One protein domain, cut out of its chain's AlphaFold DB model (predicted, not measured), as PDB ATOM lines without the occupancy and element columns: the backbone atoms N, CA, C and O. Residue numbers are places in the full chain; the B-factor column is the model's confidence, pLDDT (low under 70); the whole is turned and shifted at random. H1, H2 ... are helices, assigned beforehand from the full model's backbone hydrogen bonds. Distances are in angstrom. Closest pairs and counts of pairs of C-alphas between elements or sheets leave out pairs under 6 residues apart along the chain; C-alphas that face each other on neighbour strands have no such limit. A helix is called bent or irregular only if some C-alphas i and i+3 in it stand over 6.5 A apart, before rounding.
ATOM      1  N   PRO A   2      18.336   6.232 209.446       69.19
ATOM      2  CA  PRO A   2      19.537   5.489 209.017       69.19
ATOM      3  C   PRO A   2      20.338   6.150 207.876       69.19
ATOM      4  O   PRO A   2      21.555   6.266 207.968       69.19
ATOM      5  N   ALA A   3      19.657   6.670 206.845       70.00
ATOM      6  CA  ALA A   3      20.289   7.440 205.763       70.00
ATOM      7  C   ALA A   3      20.940   8.746 206.258       70.00
ATOM      8  O   ALA A   3      21.975   9.171 205.760       70.00
ATOM      9  N   VAL A   4      20.352   9.345 207.293       69.94
ATOM     10  CA  VAL A   4      20.849  10.554 207.955       69.94
ATOM     11  C   VAL A   4      22.127  10.261 208.753       69.94
ATOM     12  O   VAL A   4      23.112  10.982 208.639       69.94
ATOM     13  N   THR A   5      22.148   9.157 209.501       72.38
ATOM     14  CA  THR A   5      23.341   8.663 210.200       72.38
ATOM     15  C   THR A   5      24.461   8.324 209.212       72.38
ATOM     16  O   THR A   5      25.624   8.609 209.485       72.38
ATOM     17  N   ALA A   6      24.128   7.746 208.051       77.19
ATOM     18  CA  ALA A   6      25.092   7.460 206.989       77.19
ATOM     19  C   ALA A   6      25.678   8.743 206.370       77.19
ATOM     20  O   ALA A   6      26.892   8.831 206.207       77.19
ATOM     21  N   TYR A   7      24.842   9.754 206.107       79.88
ATOM     22  CA  TYR A   7      25.278  11.070 205.627       79.88
ATOM     23  C   TYR A   7      26.253  11.748 206.603       79.88
ATOM     24  O   TYR A   7      27.336  12.164 206.200       79.88
ATOM     25  N   LEU A   8      25.932  11.779 207.904       80.00
ATOM     26  CA  LEU A   8      26.820  12.353 208.925       80.00
ATOM     27  C   LEU A   8      28.143  11.581 209.058       80.00
ATOM     28  O   LEU A   8      29.199  12.194 209.177       80.00
ATOM     29  N   ARG A   9      28.120  10.244 208.978       80.62
ATOM     30  CA  ARG A   9      29.346   9.423 208.991       80.62
ATOM     31  C   ARG A   9      30.233   9.659 207.769       80.62
ATOM     32  O   ARG A   9      31.450   9.619 207.897       80.62
ATOM     33  N   LEU A  10      29.634   9.917 206.607       80.62
ATOM     34  CA  LEU A  10      30.358  10.242 205.378       80.62
ATOM     35  C   LEU A  10      31.036  11.619 205.466       80.62
ATOM     36  O   LEU A  10      32.172  11.780 205.022       80.62
ATOM     37  N   LEU A  11      30.383  12.590 206.110       78.56
ATOM     38  CA  LEU A  11      30.982  13.893 206.412       78.56
ATOM     39  C   LEU A  11      32.112  13.790 207.452       78.56
ATOM     40  O   LEU A  11      33.109  14.494 207.346       78.56
ATOM     41  N   LEU A  12      32.000  12.891 208.430       80.38
ATOM     42  CA  LEU A  12      32.998  12.709 209.494       80.38
ATOM     43  C   LEU A  12      34.213  11.846 209.104       80.38
ATOM     44  O   LEU A  12      35.126  11.692 209.918       80.38
ATOM     45  N   ALA A  13      34.250  11.276 207.895       82.31
ATOM     46  CA  ALA A  13      35.343  10.405 207.465       82.31
ATOM     47  C   ALA A  13      36.694  11.168 207.372       82.31
ATOM     48  O   ALA A  13      36.711  12.303 206.896       82.31
ATOM     49  N   PRO A  14      37.841  10.562 207.755       70.19
ATOM     50  CA  PRO A  14      39.135  11.258 207.901       70.19
ATOM     51  C   PRO A  14      39.680  11.967 206.648       70.19
ATOM     52  O   PRO A  14      40.512  12.857 206.774       70.19
ATOM     53  N   ALA A  15      39.224  11.580 205.453       71.31
ATOM     54  CA  ALA A  15      39.639  12.139 204.161       71.31
ATOM     55  C   ALA A  15      38.465  12.762 203.375       71.31
ATOM     56  O   ALA A  15      38.518  12.871 202.152       71.31
ATOM     57  N   SER A  16      37.372  13.114 204.058       73.50
ATOM     58  CA  SER A  16      36.164  13.649 203.425       73.50
ATOM     59  C   SER A  16      36.396  15.079 202.903       73.50
ATOM     60  O   SER A  16      36.735  15.957 203.703       73.50
ATOM     61  N   PRO A  17      36.211  15.370 201.596       72.62
ATOM     62  CA  PRO A  17      36.278  16.733 201.074       72.62
ATOM     63  C   PRO A  17      35.014  17.507 201.479       72.62
ATOM     64  O   PRO A  17      34.062  17.634 200.709       72.62
ATOM     65  N   LEU A  18      35.000  18.023 202.713       71.81
ATOM     66  CA  LEU A  18      33.842  18.688 203.326       71.81
ATOM     67  C   LEU A  18      33.275  19.832 202.474       71.81
ATOM     68  O   LEU A  18      32.060  19.962 202.376       71.81
ATOM     69  N   ALA A  19      34.134  20.615 201.817       65.88
ATOM     70  CA  ALA A  19      33.718  21.714 200.941       65.88
ATOM     71  C   ALA A  19      33.031  21.243 199.642       65.88
ATOM     72  O   ALA A  19      32.245  21.984 199.063       65.88
ATOM     73  N   SER A  20      33.305  20.014 199.187       70.19
ATOM     74  CA  SER A  20      32.709  19.432 197.973       70.19
ATOM     75  C   SER A  20      31.470  18.580 198.269       70.19
ATOM     76  O   SER A  20      30.627  18.401 197.395       70.19
ATOM     77  N   LEU A  21      31.373  18.019 199.480       72.62
ATOM     78  CA  LEU A  21      30.289  17.118 199.894       72.62
ATOM     79  C   LEU A  21      29.166  17.824 200.658       72.62
ATOM     80  O   LEU A  21      28.037  17.331 200.676       72.62
ATOM     81  N   PHE A  22      29.452  18.956 201.300       81.88
ATOM     82  CA  PHE A  22      28.435  19.739 201.986       81.88
ATOM     83  C   PHE A  22      27.647  20.600 200.993       81.88
ATOM     84  O   PHE A  22      28.215  21.382 200.237       81.88
ATOM     85  N   SER A  23      26.317  20.501 201.042       83.25
ATOM     86  CA  SER A  23      25.408  21.406 200.338       83.25
ATOM     87  C   SER A  23      24.316  21.897 201.300       83.25
ATOM     88  O   SER A  23      23.723  21.072 202.009       83.25
ATOM     89  N   PRO A  24      24.001  23.210 201.333       82.81
ATOM     90  CA  PRO A  24      23.007  23.769 202.252       82.81
ATOM     91  C   PRO A  24      21.601  23.166 202.104       82.81
ATOM     92  O   PRO A  24      20.935  22.903 203.102       82.81
ATOM     93  N   LEU A  25      21.143  22.900 200.877       84.00
ATOM     94  CA  LEU A  25      19.777  22.422 200.605       84.00
ATOM     95  C   LEU A  25      19.511  20.993 201.141       84.00
ATOM     96  O   LEU A  25      18.529  20.803 201.874       84.00
ATOM     97  N   PRO A  26      20.369  19.986 200.865       85.19
ATOM     98  CA  PRO A  26      20.277  18.675 201.509       85.19
ATOM     99  C   PRO A  26      20.393  18.744 203.031       85.19
ATOM    100  O   PRO A  26      19.682  18.026 203.735       85.19
ATOM    101  N   PHE A  27      21.247  19.629 203.553       86.31
ATOM    102  CA  PHE A  27      21.433  19.795 204.991       86.31
ATOM    103  C   PHE A  27      20.178  20.351 205.684       86.31
ATOM    104  O   PHE A  27      19.745  19.807 206.697       86.31
ATOM    105  N   LEU A  28      19.522  21.362 205.107       87.00
ATOM    106  CA  LEU A  28      18.243  21.883 205.608       87.00
ATOM    107  C   LEU A  28      17.140  20.814 205.594       87.00
ATOM    108  O   LEU A  28      16.395  20.674 206.566       87.00
ATOM    109  N   SER A  29      17.077  20.011 204.528       87.00
ATOM    110  CA  SER A  29      16.135  18.886 204.420       87.00
ATOM    111  C   SER A  29      16.394  17.822 205.493       87.00
ATOM    112  O   SER A  29      15.459  17.266 206.074       87.00
ATOM    113  N   PHE A  30      17.666  17.573 205.810       87.19
ATOM    114  CA  PHE A  30      18.081  16.702 206.907       87.19
ATOM    115  C   PHE A  30      17.615  17.224 208.277       87.19
ATOM    116  O   PHE A  30      17.057  16.449 209.056       87.19
ATOM    117  N   LEU A  31      17.779  18.517 208.565       87.75
ATOM    118  CA  LEU A  31      17.338  19.118 209.830       87.75
ATOM    119  C   LEU A  31      15.814  19.047 210.003       87.75
ATOM    120  O   LEU A  31      15.323  18.706 211.079       87.75
ATOM    121  N   LEU A  32      15.053  19.274 208.928       85.50
ATOM    122  CA  LEU A  32      13.599  19.072 208.925       85.50
ATOM    123  C   LEU A  32      13.219  17.612 209.214       85.50
ATOM    124  O   LEU A  32      12.301  17.352 209.994       85.50
ATOM    125  N   ALA A  33      13.947  16.651 208.640       84.50
ATOM    126  CA  ALA A  33      13.729  15.234 208.914       84.50
ATOM    127  C   ALA A  33      14.043  14.856 210.374       84.50
ATOM    128  O   ALA A  33      13.354  14.004 210.935       84.50
ATOM    129  N   LEU A  34      15.041  15.490 211.006       84.94
ATOM    130  CA  LEU A  34      15.327  15.314 212.436       84.94
ATOM    131  C   LEU A  34      14.202  15.853 213.323       84.94
ATOM    132  O   LEU A  34      13.766  15.142 214.227       84.94
ATOM    133  N   ARG A  35      13.696  17.062 213.040       86.31
ATOM    134  CA  ARG A  35      12.554  17.643 213.767       86.31
ATOM    135  C   ARG A  35      11.327  16.732 213.693       86.31
ATOM    136  O   ARG A  35      10.743  16.406 214.721       86.31
ATOM    137  N   LYS A  36      10.990  16.249 212.491       83.31
ATOM    138  CA  LYS A  36       9.856  15.336 212.272       83.31
ATOM    139  C   LYS A  36      10.032  13.997 212.999       83.31
ATOM    140  O   LYS A  36       9.105  13.490 213.622       83.31
ATOM    141  N   ALA A  37      11.244  13.443 212.976       79.56
ATOM    142  CA  ALA A  37      11.542  12.209 213.696       79.56
ATOM    143  C   ALA A  37      11.369  12.357 215.218       79.56
ATOM    144  O   ALA A  37      10.937  11.411 215.870       79.56
ATOM    145  N   ALA A  38      11.684  13.530 215.774       78.56
ATOM    146  CA  ALA A  38      11.492  13.818 217.191       78.56
ATOM    147  C   ALA A  38      10.008  13.996 217.567       78.56
ATOM    148  O   ALA A  38       9.584  13.538 218.632       78.56
ATOM    149  N   THR A  39       9.193  14.597 216.691       72.06
ATOM    150  CA  THR A  39       7.742  14.726 216.917       72.06
ATOM    151  C   THR A  39       7.025  13.376 216.877       72.06
ATOM    152  O   THR A  39       6.161  13.125 217.719       72.06
ATOM    153  N   ASP A  40       7.436  12.474 215.982       61.03
ATOM    154  CA  ASP A  40       6.856  11.127 215.850       61.03
ATOM    155  C   ASP A  40       7.161  10.237 217.073       61.03
ATOM    156  O   ASP A  40       6.382   9.351 217.421       61.03
ATOM    157  N   THR A  41       8.264  10.495 217.788       56.88
ATOM    158  CA  THR A  41       8.577   9.825 219.065       56.88
ATOM    159  C   THR A  41       7.778  10.345 220.266       56.88
ATOM    160  O   THR A  41       7.659   9.623 221.256       56.88
ATOM    161  N   PRO A  75      19.232   9.951 219.459       81.75
ATOM    162  CA  PRO A  75      20.386  10.361 220.268       81.75
ATOM    163  C   PRO A  75      21.722  10.127 219.553       81.75
ATOM    164  O   PRO A  75      22.611  10.972 219.598       81.75
ATOM    165  N   GLN A  76      21.844   9.014 218.822       82.50
ATOM    166  CA  GLN A  76      23.033   8.718 218.020       82.50
ATOM    167  C   GLN A  76      23.202   9.715 216.865       82.50
ATOM    168  O   GLN A  76      24.316  10.151 216.588       82.50
ATOM    169  N   ALA A  77      22.109  10.093 216.197       84.06
ATOM    170  CA  ALA A  77      22.141  11.096 215.137       84.06
ATOM    171  C   ALA A  77      22.519  12.490 215.670       84.06
ATOM    172  O   ALA A  77      23.310  13.173 215.029       84.06
ATOM    173  N   LEU A  78      22.017  12.889 216.846       86.69
ATOM    174  CA  LEU A  78      22.384  14.154 217.498       86.69
ATOM    175  C   LEU A  78      23.848  14.167 217.960       86.69
ATOM    176  O   LEU A  78      24.519  15.183 217.808       86.69
ATOM    177  N   SER A  79      24.359  13.037 218.458       86.75
ATOM    178  CA  SER A  79      25.779  12.881 218.793       86.75
ATOM    179  C   SER A  79      26.674  13.081 217.568       86.75
ATOM    180  O   SER A  79      27.587  13.895 217.608       86.75
ATOM    181  N   LEU A  80      26.374  12.393 216.463       86.81
ATOM    182  CA  LEU A  80      27.131  12.535 215.215       86.81
ATOM    183  C   LEU A  80      26.985  13.935 214.609       86.81
ATOM    184  O   LEU A  80      27.908  14.440 213.976       86.81
ATOM    185  N   LEU A  81      25.825  14.570 214.784       88.62
ATOM    186  CA  LEU A  81      25.614  15.946 214.353       88.62
ATOM    187  C   LEU A  81      26.486  16.916 215.154       88.62
ATOM    188  O   LEU A  81      27.026  17.842 214.560       88.62
ATOM    189  N   ALA A  82      26.661  16.699 216.460       87.81
ATOM    190  CA  ALA A  82      27.556  17.511 217.283       87.81
ATOM    191  C   ALA A  82      29.014  17.376 216.814       87.81
ATOM    192  O   ALA A  82      29.675  18.388 216.595       87.81
ATOM    193  N   ASP A  83      29.473  16.149 216.555       85.75
ATOM    194  CA  ASP A  83      30.823  15.892 216.033       85.75
ATOM    195  C   ASP A  83      31.060  16.570 214.671       85.75
ATOM    196  O   ASP A  83      32.166  17.028 214.369       85.75
ATOM    197  N   ALA A  84      30.020  16.632 213.829       85.44
ATOM    198  CA  ALA A  84      30.100  17.205 212.489       85.44
ATOM    199  C   ALA A  84      29.994  18.736 212.490       85.44
ATOM    200  O   ALA A  84      30.721  19.394 211.746       85.44
ATOM    201  N   ALA A  85      29.112  19.311 213.314       85.31
ATOM    202  CA  ALA A  85      28.730  20.723 213.273       85.31
ATOM    203  C   ALA A  85      29.937  21.672 213.311       85.31
ATOM    204  O   ALA A  85      30.046  22.553 212.460       85.31
ATOM    205  N   GLY A  86      30.893  21.440 214.216       78.62
ATOM    206  CA  GLY A  86      32.083  22.290 214.348       78.62
ATOM    207  C   GLY A  86      33.027  22.275 213.136       78.62
ATOM    208  O   GLY A  86      33.833  23.190 212.979       78.62
ATOM    209  N   ARG A  87      32.925  21.265 212.258       81.44
ATOM    210  CA  ARG A  87      33.790  21.082 211.075       81.44
ATOM    211  C   ARG A  87      33.161  21.578 209.773       81.44
ATOM    212  O   ARG A  87      33.872  21.772 208.791       81.44
ATOM    213  N   LEU A  88      31.840  21.754 209.742       85.06
ATOM    214  CA  LEU A  88      31.117  22.175 208.542       85.06
ATOM    215  C   LEU A  88      31.388  23.657 208.214       85.06
ATOM    216  O   LEU A  88      31.519  24.465 209.135       85.06
ATOM    217  N   PRO A  89      31.422  24.057 206.927       82.56
ATOM    218  CA  PRO A  89      31.623  25.448 206.510       82.56
ATOM    219  C   PRO A  89      30.343  26.294 206.689       82.56
ATOM    220  O   PRO A  89      29.903  26.988 205.780       82.56
ATOM    221  N   LEU A  90      29.707  26.229 207.863       85.00
ATOM    222  CA  LEU A  90      28.422  26.893 208.122       85.00
ATOM    223  C   LEU A  90      28.526  28.422 208.188       85.00
ATOM    224  O   LEU A  90      27.524  29.093 207.964       85.00
ATOM    225  N   GLY A  91      29.721  28.976 208.423       81.00
ATOM    226  CA  GLY A  91      29.952  30.426 208.390       81.00
ATOM    227  C   GLY A  91      29.673  31.071 207.025       81.00
ATOM    228  O   GLY A  91      29.268  32.224 206.963       81.00
ATOM    229  N   GLU A  92      29.802  30.317 205.930       84.12
ATOM    230  CA  GLU A  92      29.504  30.790 204.565       84.12
ATOM    231  C   GLU A  92      28.012  30.623 204.202       84.12
ATOM    232  O   GLU A  92      27.561  31.027 203.129       84.12
ATOM    233  N   HIS A  93      27.218  30.034 205.107       88.50
ATOM    234  CA  HIS A  93      25.828  29.639 204.881       88.50
ATOM    235  C   HIS A  93      24.935  29.978 206.095       88.50
ATOM    236  O   HIS A  93      24.521  29.077 206.835       88.50
ATOM    237  N   PRO A  94      24.578  31.262 206.295       86.06
ATOM    238  CA  PRO A  94      23.879  31.729 207.498       86.06
ATOM    239  C   PRO A  94      22.509  31.066 207.714       86.06
ATOM    240  O   PRO A  94      22.138  30.774 208.848       86.06
ATOM    241  N   ASP A  95      21.772  30.742 206.648       87.81
ATOM    242  CA  ASP A  95      20.475  30.061 206.766       87.81
ATOM    243  C   ASP A  95      20.612  28.619 207.280       87.81
ATOM    244  O   ASP A  95      19.779  28.136 208.053       87.81
ATOM    245  N   ALA A  96      21.689  27.927 206.890       89.62
ATOM    246  CA  ALA A  96      21.994  26.583 207.370       89.62
ATOM    247  C   ALA A  96      22.419  26.602 208.846       89.62
ATOM    248  O   ALA A  96      21.972  25.756 209.621       89.62
ATOM    249  N   LEU A  97      23.225  27.594 209.241       89.75
ATOM    250  CA  LEU A  97      23.622  27.830 210.630       89.75
ATOM    251  C   LEU A  97      22.413  28.151 211.524       89.75
ATOM    252  O   LEU A  97      22.232  27.537 212.580       89.75
ATOM    253  N   ARG A  98      21.535  29.055 211.077       90.88
ATOM    254  CA  ARG A  98      20.306  29.413 211.792       90.88
ATOM    255  C   ARG A  98      19.370  28.216 211.950       90.88
ATOM    256  O   ARG A  98      18.911  27.933 213.051       90.88
ATOM    257  N   SER A  99      19.132  27.462 210.878       92.12
ATOM    258  CA  SER A  99      18.275  26.275 210.950       92.12
ATOM    259  C   SER A  99      18.862  25.194 211.861       92.12
ATOM    260  O   SER A  99      18.110  24.536 212.584       92.12
ATOM    261  N   LEU A 100      20.193  25.018 211.875       92.38
ATOM    262  CA  LEU A 100      20.872  24.080 212.774       92.38
ATOM    263  C   LEU A 100      20.703  24.490 214.238       92.38
ATOM    264  O   LEU A 100      20.336  23.652 215.057       92.38
ATOM    265  N   THR A 101      20.956  25.759 214.561       92.12
ATOM    266  CA  THR A 101      20.824  26.283 215.930       92.12
ATOM    267  C   THR A 101      19.381  26.220 216.425       92.12
ATOM    268  O   THR A 101      19.156  25.760 217.542       92.12
ATOM    269  N   ASP A 102      18.402  26.553 215.579       91.50
ATOM    270  CA  ASP A 102      16.975  26.403 215.891       91.50
ATOM    271  C   ASP A 102      16.603  24.937 216.141       91.50
ATOM    272  O   ASP A 102      15.976  24.619 217.146       91.50
ATOM    273  N   THR A 103      17.042  24.024 215.268       91.00
ATOM    274  CA  THR A 103      16.791  22.581 215.427       91.00
ATOM    275  C   THR A 103      17.422  22.054 216.713       91.00
ATOM    276  O   THR A 103      16.809  21.279 217.442       91.00
ATOM    277  N   ALA A 104      18.656  22.459 217.007       91.25
ATOM    278  CA  ALA A 104      19.367  22.005 218.190       91.25
ATOM    279  C   ALA A 104      18.734  22.547 219.480       91.25
ATOM    280  O   ALA A 104      18.618  21.793 220.444       91.25
ATOM    281  N   ALA A 105      18.269  23.799 219.499       90.25
ATOM    282  CA  ALA A 105      17.537  24.355 220.634       90.25
ATOM    283  C   ALA A 105      16.175  23.663 220.826       90.25
ATOM    284  O   ALA A 105      15.888  23.181 221.920       90.25
ATOM    285  N   GLU A 106      15.370  23.523 219.769       88.94
ATOM    286  CA  GLU A 106      14.068  22.833 219.817       88.94
ATOM    287  C   GLU A 106      14.175  21.402 220.365       88.94
ATOM    288  O   GLU A 106      13.302  20.951 221.105       88.94
ATOM    289  N   LEU A 107      15.257  20.698 220.027       88.94
ATOM    290  CA  LEU A 107      15.517  19.325 220.463       88.94
ATOM    291  C   LEU A 107      16.323  19.229 221.769       88.94
ATOM    292  O   LEU A 107      16.701  18.122 222.154       88.94
ATOM    293  N   ALA A 108      16.617  20.354 222.432       88.06
ATOM    294  CA  ALA A 108      17.478  20.423 223.618       88.06
ATOM    295  C   ALA A 108      18.850  19.730 223.423       88.06
ATOM    296  O   ALA A 108      19.432  19.157 224.345       88.06
ATOM    297  N   ALA A 109      19.385  19.773 222.201       91.69
ATOM    298  CA  ALA A 109      20.649  19.167 221.804       91.69
ATOM    299  C   ALA A 109      21.833  20.110 222.097       91.69
ATOM    300  O   ALA A 109      22.544  20.551 221.190       91.69
ATOM    301  N   PHE A 110      22.062  20.416 223.377       92.00
ATOM    302  CA  PHE A 110      23.078  21.384 223.820       92.00
ATOM    303  C   PHE A 110      24.511  21.026 223.396       92.00
ATOM    304  O   PHE A 110      25.319  21.920 223.161       92.00
ATOM    305  N   ASN A 111      24.820  19.741 223.192       90.50
ATOM    306  CA  ASN A 111      26.119  19.305 222.662       90.50
ATOM    307  C   ASN A 111      26.361  19.797 221.226       90.50
ATOM    308  O   ASN A 111      27.483  20.153 220.876       90.50
ATOM    309  N   VAL A 112      25.307  19.858 220.401       91.44
ATOM    310  CA  VAL A 112      25.389  20.412 219.042       91.44
ATOM    311  C   VAL A 112      25.643  21.915 219.123       91.44
ATOM    312  O   VAL A 112      26.542  22.412 218.456       91.44
ATOM    313  N   LEU A 113      24.918  22.631 219.991       92.56
ATOM    314  CA  LEU A 113      25.134  24.066 220.212       92.56
ATOM    315  C   LEU A 113      26.560  24.354 220.719       92.56
ATOM    316  O   LEU A 113      27.195  25.286 220.234       92.56
ATOM    317  N   ALA A 114      27.098  23.528 221.624       91.44
ATOM    318  CA  ALA A 114      28.480  23.635 222.096       91.44
ATOM    319  C   ALA A 114      29.492  23.501 220.946       91.44
ATOM    320  O   ALA A 114      30.428  24.292 220.852       91.44
ATOM    321  N   ALA A 115      29.289  22.526 220.054       89.88
ATOM    322  CA  ALA A 115      30.166  22.297 218.909       89.88
ATOM    323  C   ALA A 115      30.134  23.453 217.895       89.88
ATOM    324  O   ALA A 115      31.165  23.804 217.325       89.88
ATOM    325  N   VAL A 116      28.965  24.072 217.699       90.38
ATOM    326  CA  VAL A 116      28.807  25.268 216.856       90.38
ATOM    327  C   VAL A 116      29.556  26.461 217.470       90.38
ATOM    328  O   VAL A 116      30.266  27.171 216.761       90.38
ATOM    329  N   ILE A 117      29.463  26.658 218.788       88.44
ATOM    330  CA  ILE A 117      30.174  27.728 219.508       88.44
ATOM    331  C   ILE A 117      31.701  27.533 219.496       88.44
ATOM    332  O   ILE A 117      32.439  28.515 219.462       88.44
ATOM    333  N   GLY A 118      32.181  26.288 219.518       85.50
ATOM    334  CA  GLY A 118      33.611  25.954 219.464       85.50
ATOM    335  C   GLY A 118      34.234  26.005 218.062       85.50
ATOM    336  O   GLY A 118      35.358  25.543 217.880       85.50
ATOM    337  N   SER A 119      33.505  26.499 217.059       86.56
ATOM    338  CA  SER A 119      33.921  26.486 215.656       86.56
ATOM    339  C   SER A 119      34.634  27.775 215.215       86.56
ATOM    340  O   SER A 119      34.712  28.765 215.940       86.56
ATOM    341  N   ARG A 120      35.112  27.789 213.964       79.81
ATOM    342  CA  ARG A 120      35.747  28.953 213.310       79.81
ATOM    343  C   ARG A 120      34.802  30.126 212.997       79.81
ATOM    344  O   ARG A 120      35.289  31.187 212.640       79.81
ATOM    345  N   TYR A 121      33.486  29.937 213.102       82.12
ATOM    346  CA  TYR A 121      32.441  30.945 212.836       82.12
ATOM    347  C   TYR A 121      31.668  31.284 214.127       82.12
ATOM    348  O   TYR A 121      30.451  31.485 214.148       82.12
ATOM    349  N   ARG A 122      32.377  31.259 215.267       83.19
ATOM    350  CA  ARG A 122      31.767  31.386 216.598       83.19
ATOM    351  C   ARG A 122      31.047  32.717 216.819       83.19
ATOM    352  O   ARG A 122      30.076  32.745 217.573       83.19
ATOM    353  N   ALA A 123      31.506  33.802 216.194       80.31
ATOM    354  CA  ALA A 123      30.941  35.136 216.378       80.31
ATOM    355  C   ALA A 123      29.526  35.232 215.783       80.31
ATOM    356  O   ALA A 123      28.600  35.690 216.456       80.31
ATOM    357  N   GLU A 124      29.336  34.725 214.561       82.19
ATOM    358  CA  GLU A 124      28.034  34.652 213.894       82.19
ATOM    359  C   GLU A 124      27.116  33.639 214.589       82.19
ATOM    360  O   GLU A 124      25.935  33.905 214.827       82.19
ATOM    361  N   ALA A 125      27.677  32.492 214.981       86.19
ATOM    362  CA  ALA A 125      26.943  31.445 215.673       86.19
ATOM    363  C   ALA A 125      26.378  31.892 217.023       86.19
ATOM    364  O   ALA A 125      25.248  31.536 217.352       86.19
ATOM    365  N   LEU A 126      27.134  32.655 217.817       89.06
ATOM    366  CA  LEU A 126      26.727  33.035 219.169       89.06
ATOM    367  C   LEU A 126      25.395  33.797 219.177       89.06
ATOM    368  O   LEU A 126      24.526  33.520 220.009       89.06
ATOM    369  N   GLN A 127      25.203  34.709 218.224       87.44
ATOM    370  CA  GLN A 127      23.960  35.467 218.097       87.44
ATOM    371  C   GLN A 127      22.770  34.553 217.785       87.44
ATOM    372  O   GLN A 127      21.707  34.684 218.401       87.44
ATOM    373  N   ASP A 128      22.946  33.617 216.850       89.00
ATOM    374  CA  ASP A 128      21.901  32.667 216.479       89.00
ATOM    375  C   ASP A 128      21.604  31.667 217.601       89.00
ATOM    376  O   ASP A 128      20.436  31.357 217.829       89.00
ATOM    377  N   VAL A 129      22.616  31.240 218.364       92.25
ATOM    378  CA  VAL A 129      22.433  30.382 219.542       92.25
ATOM    379  C   VAL A 129      21.651  31.114 220.637       92.25
ATOM    380  O   VAL A 129      20.656  30.580 221.125       92.25
ATOM    381  N   ILE A 130      22.029  32.345 221.002       90.44
ATOM    382  CA  ILE A 130      21.309  33.137 222.020       90.44
ATOM    383  C   ILE A 130      19.843  33.333 221.616       90.44
ATOM    384  O   ILE A 130      18.930  33.155 222.427       90.44
ATOM    385  N   ARG A 131      19.603  33.674 220.345       90.88
ATOM    386  CA  ARG A 131      18.256  33.836 219.787       90.88
ATOM    387  C   ARG A 131      17.459  32.527 219.853       90.88
ATOM    388  O   ARG A 131      16.301  32.568 220.266       90.88
ATOM    389  N   ALA A 132      18.058  31.400 219.467       91.31
ATOM    390  CA  ALA A 132      17.412  30.086 219.463       91.31
ATOM    391  C   ALA A 132      17.082  29.582 220.879       91.31
ATOM    392  O   ALA A 132      16.091  28.880 221.066       91.31
ATOM    393  N   LEU A 133      17.865  29.970 221.891       91.19
ATOM    394  CA  LEU A 133      17.629  29.596 223.290       91.19
ATOM    395  C   LEU A 133      16.545  30.441 223.980       91.19
ATOM    396  O   LEU A 133      15.950  29.989 224.958       91.19
ATOM    397  N   LEU A 134      16.245  31.645 223.483       88.88
ATOM    398  CA  LEU A 134      15.283  32.564 224.107       88.88
ATOM    399  C   LEU A 134      13.903  31.925 224.408       88.88
ATOM    400  O   LEU A 134      13.403  32.118 225.521       88.88
ATOM    401  N   PRO A 135      13.292  31.133 223.500       88.00
ATOM    402  CA  PRO A 135      12.016  30.461 223.761       88.00
ATOM    403  C   PRO A 135      12.086  29.358 224.828       88.00
ATOM    404  O   PRO A 135      11.055  29.029 225.410       88.00
ATOM    405  N   LEU A 136      13.271  28.794 225.100       86.75
ATOM    406  CA  LEU A 136      13.486  27.787 226.151       86.75
ATOM    407  C   LEU A 136      13.706  28.418 227.531       86.75
ATOM    408  O   LEU A 136      13.375  27.805 228.545       86.75
ATOM    409  N   LEU A 137      14.252  29.636 227.571       84.44
ATOM    410  CA  LEU A 137      14.612  30.344 228.805       84.44
ATOM    411  C   LEU A 137      13.439  31.115 229.422       84.44
ATOM    412  O   LEU A 137      13.299  31.157 230.645       84.44
ATOM    413  N   LEU A 138      12.582  31.702 228.578       83.31
ATOM    414  CA  LEU A 138      11.442  32.535 228.980       83.31
ATOM    415  C   LEU A 138      10.026  31.887 228.964       83.31
ATOM    416  O   LEU A 138       9.052  32.643 229.065       83.31
ATOM    417  N   PRO A 139       9.823  30.558 228.820       76.25
ATOM    418  CA  PRO A 139       8.483  29.985 228.798       76.25
ATOM    419  C   PRO A 139       7.830  29.993 230.189       76.25
ATOM    420  O   PRO A 139       8.480  30.095 231.226       76.25
ATOM    421  N   ALA A 140       6.501  29.864 230.206       65.75
ATOM    422  CA  ALA A 140       5.687  30.032 231.411       65.75
ATOM    423  C   ALA A 140       5.745  28.861 232.415       65.75
ATOM    424  O   ALA A 140       5.103  28.944 233.458       65.75
ATOM    425  N   ALA A 141       6.475  27.781 232.115       78.88
ATOM    426  CA  ALA A 141       6.523  26.574 232.939       78.88
ATOM    427  C   ALA A 141       7.960  26.072 233.141       78.88
ATOM    428  O   ALA A 141       8.805  26.190 232.252       78.88
ATOM    429  N   LYS A 142       8.219  25.464 234.307       80.25
ATOM    430  CA  LYS A 142       9.485  24.771 234.587       80.25
ATOM    431  C   LYS A 142       9.586  23.523 233.703       80.25
ATOM    432  O   LYS A 142       8.644  22.740 233.621       80.25
ATOM    433  N   SER A 143      10.732  23.332 233.058       86.44
ATOM    434  CA  SER A 143      11.038  22.139 232.268       86.44
ATOM    435  C   SER A 143      12.518  21.774 232.435       86.44
ATOM    436  O   SER A 143      13.337  22.672 232.651       86.44
ATOM    437  N   PRO A 144      12.889  20.485 232.319       85.38
ATOM    438  CA  PRO A 144      14.294  20.080 232.367       85.38
ATOM    439  C   PRO A 144      15.105  20.742 231.244       85.38
ATOM    440  O   PRO A 144      16.230  21.168 231.471       85.38
ATOM    441  N   ALA A 145      14.498  20.929 230.066       86.44
ATOM    442  CA  ALA A 145      15.117  21.636 228.950       86.44
ATOM    443  C   ALA A 145      15.465  23.096 229.294       86.44
ATOM    444  O   ALA A 145      16.520  23.570 228.885       86.44
ATOM    445  N   ARG A 146      14.630  23.798 230.076       89.38
ATOM    446  CA  ARG A 146      14.939  25.154 230.561       89.38
ATOM    447  C   ARG A 146      16.149  25.142 231.492       89.38
ATOM    448  O   ARG A 146      17.051  25.944 231.295       89.38
ATOM    449  N   SER A 147      16.184  24.241 232.474       90.06
ATOM    450  CA  SER A 147      17.322  24.133 233.399       90.06
ATOM    451  C   SER A 147      18.622  23.813 232.661       90.06
ATOM    452  O   SER A 147      19.626  24.475 232.887       90.06
ATOM    453  N   SER A 148      18.591  22.877 231.708       91.25
ATOM    454  CA  SER A 148      19.748  22.577 230.858       91.25
ATOM    455  C   SER A 148      20.133  23.736 229.932       91.25
ATOM    456  O   SER A 148      21.310  23.911 229.644       91.25
ATOM    457  N   ALA A 149      19.176  24.556 229.483       92.31
ATOM    458  CA  ALA A 149      19.475  25.758 228.707       92.31
ATOM    459  C   ALA A 149      20.172  26.835 229.551       92.31
ATOM    460  O   ALA A 149      21.102  27.469 229.060       92.31
ATOM    461  N   VAL A 150      19.752  27.036 230.806       93.12
ATOM    462  CA  VAL A 150      20.426  27.954 231.743       93.12
ATOM    463  C   VAL A 150      21.830  27.448 232.068       93.12
ATOM    464  O   VAL A 150      22.786  28.206 231.928       93.12
ATOM    465  N   ASP A 151      21.974  26.160 232.391       94.25
ATOM    466  CA  ASP A 151      23.277  25.525 232.629       94.25
ATOM    467  C   ASP A 151      24.205  25.662 231.414       94.25
ATOM    468  O   ASP A 151      25.369  26.033 231.547       94.25
ATOM    469  N   PHE A 152      23.680  25.471 230.202       94.88
ATOM    470  CA  PHE A 152      24.434  25.697 228.973       94.88
ATOM    471  C   PHE A 152      24.887  27.158 228.823       94.88
ATOM    472  O   PHE A 152      26.036  27.405 228.454       94.88
ATOM    473  N   LEU A 153      24.027  28.139 229.128       94.06
ATOM    474  CA  LEU A 153      24.432  29.547 229.118       94.06
ATOM    475  C   LEU A 153      25.573  29.798 230.109       94.06
ATOM    476  O   LEU A 153      26.591  30.373 229.726       94.06
ATOM    477  N   VAL A 154      25.415  29.342 231.349       94.44
ATOM    478  CA  VAL A 154      26.370  29.551 232.447       94.44
ATOM    479  C   VAL A 154      27.710  28.866 232.176       94.44
ATOM    480  O   VAL A 154      28.756  29.467 232.389       94.44
ATOM    481  N   THR A 155      27.702  27.632 231.671       93.75
ATOM    482  CA  THR A 155      28.921  26.819 231.525       93.75
ATOM    483  C   THR A 155      29.610  26.965 230.171       93.75
ATOM    484  O   THR A 155      30.807  26.686 230.072       93.75
ATOM    485  N   LYS A 156      28.886  27.357 229.111       92.25
ATOM    486  CA  LYS A 156      29.423  27.420 227.738       92.25
ATOM    487  C   LYS A 156      29.389  28.799 227.100       92.25
ATOM    488  O   LYS A 156      30.257  29.057 226.275       92.25
ATOM    489  N   ILE A 157      28.428  29.666 227.432       91.75
ATOM    490  CA  ILE A 157      28.315  30.996 226.803       91.75
ATOM    491  C   ILE A 157      28.978  32.087 227.640       91.75
ATOM    492  O   ILE A 157      29.754  32.875 227.104       91.75
ATOM    493  N   VAL A 158      28.683  32.148 228.937       92.44
ATOM    494  CA  VAL A 158      29.219  33.187 229.827       92.44
ATOM    495  C   VAL A 158      30.758  33.197 229.867       92.44
ATOM    496  O   VAL A 158      31.319  34.281 229.695       92.44
ATOM    497  N   PRO A 159      31.466  32.047 229.951       91.50
ATOM    498  CA  PRO A 159      32.932  32.034 229.984       91.50
ATOM    499  C   PRO A 159      33.586  32.654 228.744       91.50
ATOM    500  O   PRO A 159      34.663  33.234 228.836       91.50
ATOM    501  N   LEU A 160      32.909  32.631 227.589       87.88
ATOM    502  CA  LEU A 160      33.436  33.212 226.347       87.88
ATOM    503  C   LEU A 160      33.618  34.725 226.426       87.88
ATOM    504  O   LEU A 160      34.365  35.293 225.631       87.88
ATOM    505  N   GLY A 161      32.887  35.380 227.332       84.38
ATOM    506  CA  GLY A 161      33.001  36.809 227.590       84.38
ATOM    507  C   GLY A 161      34.151  37.177 228.527       84.38
ATOM    508  O   GLY A 161      34.452  38.365 228.620       84.38
ATOM    509  N   ALA A 162      34.761  36.188 229.190       80.19
ATOM    510  CA  ALA A 162      35.875  36.335 230.127       80.19
ATOM    511  C   ALA A 162      37.230  35.891 229.533       80.19
ATOM    512  O   ALA A 162      38.274  36.241 230.074       80.19
ATOM    513  N   GLU A 163      37.230  35.147 228.417       79.06
ATOM    514  CA  GLU A 163      38.450  34.685 227.731       79.06
ATOM    515  C   GLU A 163      39.365  35.860 227.313       79.06
ATOM    516  O   GLU A 163      38.973  36.741 226.536       79.06
ATOM    517  N   GLU A 164      40.611  35.860 227.803       66.75
ATOM    518  CA  GLU A 164      41.648  36.812 227.388       66.75
ATOM    519  C   GLU A 164      41.971  36.643 225.892       66.75
ATOM    520  O   GLU A 164      42.162  35.532 225.401       66.75
ATOM    521  N   GLY A 165      42.025  37.750 225.143       66.75
ATOM    522  CA  GLY A 165      42.284  37.734 223.694       66.75
ATOM    523  C   GLY A 165      41.053  37.503 222.805       66.75
ATOM    524  O   GLY A 165      41.189  37.477 221.582       66.75
ATOM    525  N   GLN A 166      39.854  37.389 223.384       71.44
ATOM    526  CA  GLN A 166      38.611  37.255 222.623       71.44
ATOM    527  C   GLN A 166      38.225  38.545 221.876       71.44
ATOM    528  O   GLN A 166      38.408  39.663 222.373       71.44
ATOM    529  N   GLU A 167      37.585  38.380 220.714       78.12
ATOM    530  CA  GLU A 167      36.961  39.461 219.952       78.12
ATOM    531  C   GLU A 167      36.026  40.331 220.811       78.12
ATOM    532  O   GLU A 167      35.129  39.849 221.510       78.12
ATOM    533  N   GLU A 168      36.186  41.652 220.688       81.62
ATOM    534  CA  GLU A 168      35.394  42.664 221.399       81.62
ATOM    535  C   GLU A 168      33.875  42.475 221.220       81.62
ATOM    536  O   GLU A 168      33.091  42.753 222.131       81.62
ATOM    537  N   GLY A 169      33.454  41.984 220.051       83.81
ATOM    538  CA  GLY A 169      32.051  41.708 219.739       83.81
ATOM    539  C   GLY A 169      31.434  40.632 220.635       83.81
ATOM    540  O   GLY A 169      30.324  40.823 221.136       83.81
ATOM    541  N   ILE A 170      32.165  39.545 220.905       86.00
ATOM    542  CA  ILE A 170      31.703  38.419 221.732       86.00
ATOM    543  C   ILE A 170      31.559  38.860 223.188       86.00
ATOM    544  O   ILE A 170      30.507  38.664 223.798       86.00
ATOM    545  N   ARG A 171      32.574  39.542 223.728       86.81
ATOM    546  CA  ARG A 171      32.567  40.052 225.106       86.81
ATOM    547  C   ARG A 171      31.436  41.050 225.353       86.81
ATOM    548  O   ARG A 171      30.766  40.974 226.386       86.81
ATOM    549  N   LYS A 172      31.150  41.931 224.386       87.75
ATOM    550  CA  LYS A 172      29.962  42.797 224.430       87.75
ATOM    551  C   LYS A 172      28.675  41.977 224.392       87.75
ATOM    552  O   LYS A 172      27.806  42.201 225.230       87.75
ATOM    553  N   MET A 173      28.540  41.034 223.462       89.00
ATOM    554  CA  MET A 173      27.321  40.234 223.302       89.00
ATOM    555  C   MET A 173      26.972  39.446 224.568       89.00
ATOM    556  O   MET A 173      25.820  39.484 225.002       89.00
ATOM    557  N   VAL A 174      27.970  38.818 225.197       90.12
ATOM    558  CA  VAL A 174      27.813  38.151 226.494       90.12
ATOM    559  C   VAL A 174      27.357  39.160 227.548       90.12
ATOM    560  O   VAL A 174      26.311  38.947 228.147       90.12
ATOM    561  N   GLY A 175      28.017  40.315 227.696       90.12
ATOM    562  CA  GLY A 175      27.594  41.356 228.648       90.12
ATOM    563  C   GLY A 175      26.177  41.923 228.420       90.12
ATOM    564  O   GLY A 175      25.509  42.333 229.368       90.12
ATOM    565  N   TYR A 176      25.673  41.930 227.178       92.00
ATOM    566  CA  TYR A 176      24.303  42.355 226.848       92.00
ATOM    567  C   TYR A 176      23.246  41.252 227.024       92.00
ATOM    568  O   TYR A 176      22.053  41.566 227.031       92.00
ATOM    569  N   LEU A 177      23.642  39.989 227.198       93.12
ATOM    570  CA  LEU A 177      22.732  38.848 227.326       93.12
ATOM    571  C   LEU A 177      21.658  39.036 228.417       93.12
ATOM    572  O   LEU A 177      20.472  38.984 228.083       93.12
ATOM    573  N   PRO A 178      21.992  39.327 229.690       94.31
ATOM    574  CA  PRO A 178      20.978  39.504 230.730       94.31
ATOM    575  C   PRO A 178      20.083  40.724 230.467       94.31
ATOM    576  O   PRO A 178      18.899  40.707 230.804       94.31
ATOM    577  N   ARG A 179      20.584  41.756 229.767       94.75
ATOM    578  CA  ARG A 179      19.769  42.905 229.333       94.75
ATOM    579  C   ARG A 179      18.730  42.487 228.288       94.75
ATOM    580  O   ARG A 179      17.569  42.881 228.396       94.75
ATOM    581  N   LEU A 180      19.126  41.674 227.305       92.44
ATOM    582  CA  LEU A 180      18.225  41.125 226.289       92.44
ATOM    583  C   LEU A 180      17.126  40.267 226.928       92.44
ATOM    584  O   LEU A 180      15.947  40.446 226.613       92.44
ATOM    585  N   LEU A 181      17.510  39.376 227.845       93.12
ATOM    586  CA  LEU A 181      16.576  38.514 228.568       93.12
ATOM    587  C   LEU A 181      15.589  39.341 229.407       93.12
ATOM    588  O   LEU A 181      14.384  39.107 229.331       93.12
ATOM    589  N   ALA A 182      16.066  40.370 230.114       93.75
ATOM    590  CA  ALA A 182      15.227  41.265 230.912       93.75
ATOM    591  C   ALA A 182      14.179  42.021 230.071       93.75
ATOM    592  O   ALA A 182      13.017  42.120 230.460       93.75
ATOM    593  N   VAL A 183      14.546  42.526 228.884       92.31
ATOM    594  CA  VAL A 183      13.596  43.219 227.982       92.31
ATOM    595  C   VAL A 183      12.509  42.279 227.467       92.31
ATOM    596  O   VAL A 183      11.362  42.688 227.268       92.31
ATOM    597  N   ARG A 184      12.875  41.020 227.225       90.94
ATOM    598  CA  ARG A 184      11.985  39.989 226.685       90.94
ATOM    599  C   ARG A 184      11.194  39.257 227.769       90.94
ATOM    600  O   ARG A 184      10.328  38.458 227.420       90.94
ATOM    601  N   ALA A 185      11.447  39.549 229.043       91.12
ATOM    602  CA  ALA A 185      10.813  38.864 230.155       91.12
ATOM    603  C   ALA A 185       9.271  38.974 230.109       91.12
ATOM    604  O   ALA A 185       8.709  40.024 229.749       91.12
ATOM    605  N   PRO A 186       8.565  37.889 230.467       90.25
ATOM    606  CA  PRO A 186       7.110  37.859 230.490       90.25
ATOM    607  C   PRO A 186       6.539  38.730 231.619       90.25
ATOM    608  O   PRO A 186       7.188  39.010 232.622       90.25
ATOM    609  N   GLU A 187       5.284  39.154 231.459       84.62
ATOM    610  CA  GLU A 187       4.606  40.017 232.441       84.62
ATOM    611  C   GLU A 187       3.861  39.243 233.524       84.62
ATOM    612  O   GLU A 187       3.713  39.744 234.638       84.62
ATOM    613  N   LYS A 188       3.392  38.028 233.223       88.25
ATOM    614  CA  LYS A 188       2.674  37.189 234.191       88.25
ATOM    615  C   LYS A 188       3.599  36.834 235.356       88.25
ATOM    616  O   LYS A 188       4.734  36.446 235.111       88.25
ATOM    617  N   SER A 189       3.101  36.946 236.590       86.06
ATOM    618  CA  SER A 189       3.907  36.827 237.818       86.06
ATOM    619  C   SER A 189       4.780  35.570 237.846       86.06
ATOM    620  O   SER A 189       5.992  35.686 237.993       86.06
ATOM    621  N   ASP A 190       4.190  34.394 237.619       87.12
ATOM    622  CA  ASP A 190       4.912  33.117 237.716       87.12
ATOM    623  C   ASP A 190       5.992  32.992 236.638       87.12
ATOM    624  O   ASP A 190       7.150  32.709 236.931       87.12
ATOM    625  N   ALA A 191       5.641  33.300 235.387       89.56
ATOM    626  CA  ALA A 191       6.586  33.281 234.276       89.56
ATOM    627  C   ALA A 191       7.707  34.321 234.460       89.56
ATOM    628  O   ALA A 191       8.852  34.076 234.083       89.56
ATOM    629  N   ARG A 192       7.395  35.484 235.048       92.75
ATOM    630  CA  ARG A 192       8.377  36.529 235.348       92.75
ATOM    631  C   ARG A 192       9.342  36.080 236.437       92.75
ATOM    632  O   ARG A 192      10.536  36.295 236.280       92.75
ATOM    633  N   GLY A 193       8.844  35.416 237.481       92.00
ATOM    634  CA  GLY A 193       9.675  34.799 238.516       92.00
ATOM    635  C   GLY A 193      10.673  33.802 237.925       92.00
ATOM    636  O   GLY A 193      11.864  33.904 238.194       92.00
ATOM    637  N   LEU A 194      10.221  32.929 237.018       91.19
ATOM    638  CA  LEU A 194      11.112  32.013 236.292       91.19
ATOM    639  C   LEU A 194      12.159  32.759 235.448       91.19
ATOM    640  O   LEU A 194      13.331  32.382 235.426       91.19
ATOM    641  N   ALA A 195      11.774  33.819 234.742       93.44
ATOM    642  CA  ALA A 195      12.744  34.609 233.991       93.44
ATOM    643  C   ALA A 195      13.791  35.249 234.921       93.44
ATOM    644  O   ALA A 195      14.975  35.215 234.608       93.44
ATOM    645  N   VAL A 196      13.368  35.780 236.072       95.31
ATOM    646  CA  VAL A 196      14.255  36.382 237.077       95.31
ATOM    647  C   VAL A 196      15.243  35.361 237.645       95.31
ATOM    648  O   VAL A 196      16.429  35.667 237.683       95.31
ATOM    649  N   GLU A 197      14.793  34.150 238.002       93.19
ATOM    650  CA  GLU A 197      15.673  33.052 238.449       93.19
ATOM    651  C   GLU A 197      16.780  32.772 237.415       93.19
ATOM    652  O   GLU A 197      17.966  32.856 237.723       93.19
ATOM    653  N   ALA A 198      16.394  32.532 236.156       93.06
ATOM    654  CA  ALA A 198      17.337  32.197 235.089       93.06
ATOM    655  C   ALA A 198      18.325  33.338 234.794       93.06
ATOM    656  O   ALA A 198      19.505  33.104 234.540       93.06
ATOM    657  N   ILE A 199      17.849  34.587 234.812       95.38
ATOM    658  CA  ILE A 199      18.693  35.762 234.575       95.38
ATOM    659  C   ILE A 199      19.655  35.986 235.744       95.38
ATOM    660  O   ILE A 199      20.788  36.395 235.501       95.38
ATOM    661  N   ALA A 200      19.240  35.707 236.984       95.44
ATOM    662  CA  ALA A 200      20.098  35.825 238.161       95.44
ATOM    663  C   ALA A 200      21.256  34.823 238.102       95.44
ATOM    664  O   ALA A 200      22.397  35.222 238.309       95.44
ATOM    665  N   GLU A 201      20.985  33.568 237.728       94.06
ATOM    666  CA  GLU A 201      22.016  32.535 237.537       94.06
ATOM    667  C   GLU A 201      23.030  32.932 236.453       94.06
ATOM    668  O   GLU A 201      24.241  32.872 236.669       94.06
ATOM    669  N   VAL A 202      22.546  33.418 235.302       93.75
ATOM    670  CA  VAL A 202      23.416  33.913 234.223       93.75
ATOM    671  C   VAL A 202      24.249  35.103 234.695       93.75
ATOM    672  O   VAL A 202      25.450  35.134 234.450       93.75
ATOM    673  N   ALA A 203      23.632  36.075 235.371       94.19
ATOM    674  CA  ALA A 203      24.330  37.253 235.869       94.19
ATOM    675  C   ALA A 203      25.369  36.888 236.934       94.19
ATOM    676  O   ALA A 203      26.455  37.452 236.919       94.19
ATOM    677  N   GLN A 204      25.085  35.936 237.826       93.12
ATOM    678  CA  GLN A 204      26.015  35.484 238.862       93.12
ATOM    679  C   GLN A 204      27.298  34.878 238.277       93.12
ATOM    680  O   GLN A 204      28.368  35.069 238.849       93.12
ATOM    681  N   ALA A 205      27.204  34.197 237.133       93.06
ATOM    682  CA  ALA A 205      28.342  33.588 236.446       93.06
ATOM    683  C   ALA A 205      29.237  34.590 235.689       93.06
ATOM    684  O   ALA A 205      30.292  34.205 235.190       93.06
ATOM    685  N   MET A 206      28.818  35.851 235.552       92.31
ATOM    686  CA  MET A 206      29.540  36.863 234.776       92.31
ATOM    687  C   MET A 206      30.682  37.528 235.547       92.31
ATOM    688  O   MET A 206      30.643  37.682 236.773       92.31
ATOM    689  N   GLU A 207      31.645  38.060 234.793       90.31
ATOM    690  CA  GLU A 207      32.715  38.904 235.327       90.31
ATOM    691  C   GLU A 207      32.161  40.158 236.034       90.31
ATOM    692  O   GLU A 207      31.129  40.701 235.608       90.31
TER     693      GLU A 207
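Overview. This is residues 2 to 41 and 75 to 207 of the 776 residues of an uncharacterized protein of Hordeum vulgare subsp. vulgare (UniProt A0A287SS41). The model is a flat slab of two layers of helices, wound like a short solenoid: H1, H4, H6, H8 and H10 stand side by side in one row, H3, H5, H7 and H9 in the other, and the two rows run opposite ways. Tiny H2 sits at the end of the slab near H1, and H10 is at the other end. The printed part has 173 residues with ten named helices, H1 to H10 in chain order, and no named strand; the class is all helix. It is compact, with a radius of gyration of the C-alphas of 16.8 A and spans of 50 by 43 by 22 A.

Along the chain. H1, residues 2 to 11, begins at C-alpha 2 (19.537, 5.489, 209.017). H2 is residues 18 to 21, and H3, residues 24 to 41, is 26.2 A long. After the cut come H4, residues 75 to 85, H5, residues 94 to 106, and H6, residues 110 to 117. H7, residues 122 to 137, is 21.1 A long, H8, residues 144 to 161, 25.5 A, and H9, residues 168 to 184, 24.1 A. H7 and H8 are only just irregular: C-alphas 132 and 135 are 6.9 A apart, and C-alphas 155 and 158 are 6.6 A apart. H9 is irregular, with 7.2 A between C-alphas 175 and 178, and has a kink of 41 degrees near residue 178. H10, residues 189 to 204, is 22.2 A long and ends at C-alpha 204 (26.015, 35.484, 238.862).

Arrangement. H7, H8, H9 and H10 form an up-and-down bundle, each running against the one before it. H1 touches H4 the same way, closest at the C-alphas of Thr 5 and Ala 77, 5.6 A. H4 touches H6 at a shallow tilt of 6 degrees, the same way, with the C-alphas of Ala 82 and Val 112 closest at 4.0 A. H8 touches H6 with residues 148 to 156 alone, and the closest C-alphas, of Phe 110 and Phe 152, are 6.9 A apart. H3 touches H5 at a shallow tilt of 11 degrees, the same way, closest at the C-alphas of Pro 24 and Ala 96, 5.9 A. H5 touches H7, closest at the C-alphas of Asp 102 and Ala 132, 5.1 A. H7 touches H9, closest at the C-alphas of Ala 123 and Ile 170, 6.3 A. H9 and H10 are a hairpin. H2 is close to H1 but not clearly touching. Every O i to N i+4 pair is within hydrogen-bond range in H1, H3, H4, H5, H6 and H10, but 8 of 12 in H7, 10 of 14 in H8 and 11 of 13 in H9; H2 is too short for such a pair.

Size, cuts and confidence. The two C-alphas farthest apart, of Ala 15 and Ser 189, are 54.9 A apart. Residues 42 to 74 are not printed, and C-alphas 41 and 75 are 11.9 A apart across the cut. Of the links that are printed whole, none is long. The mean pLDDT of the printed part is 85.7; residues 2, 4, 19, 40 to 41, 140 and 164 to 165 are under 70.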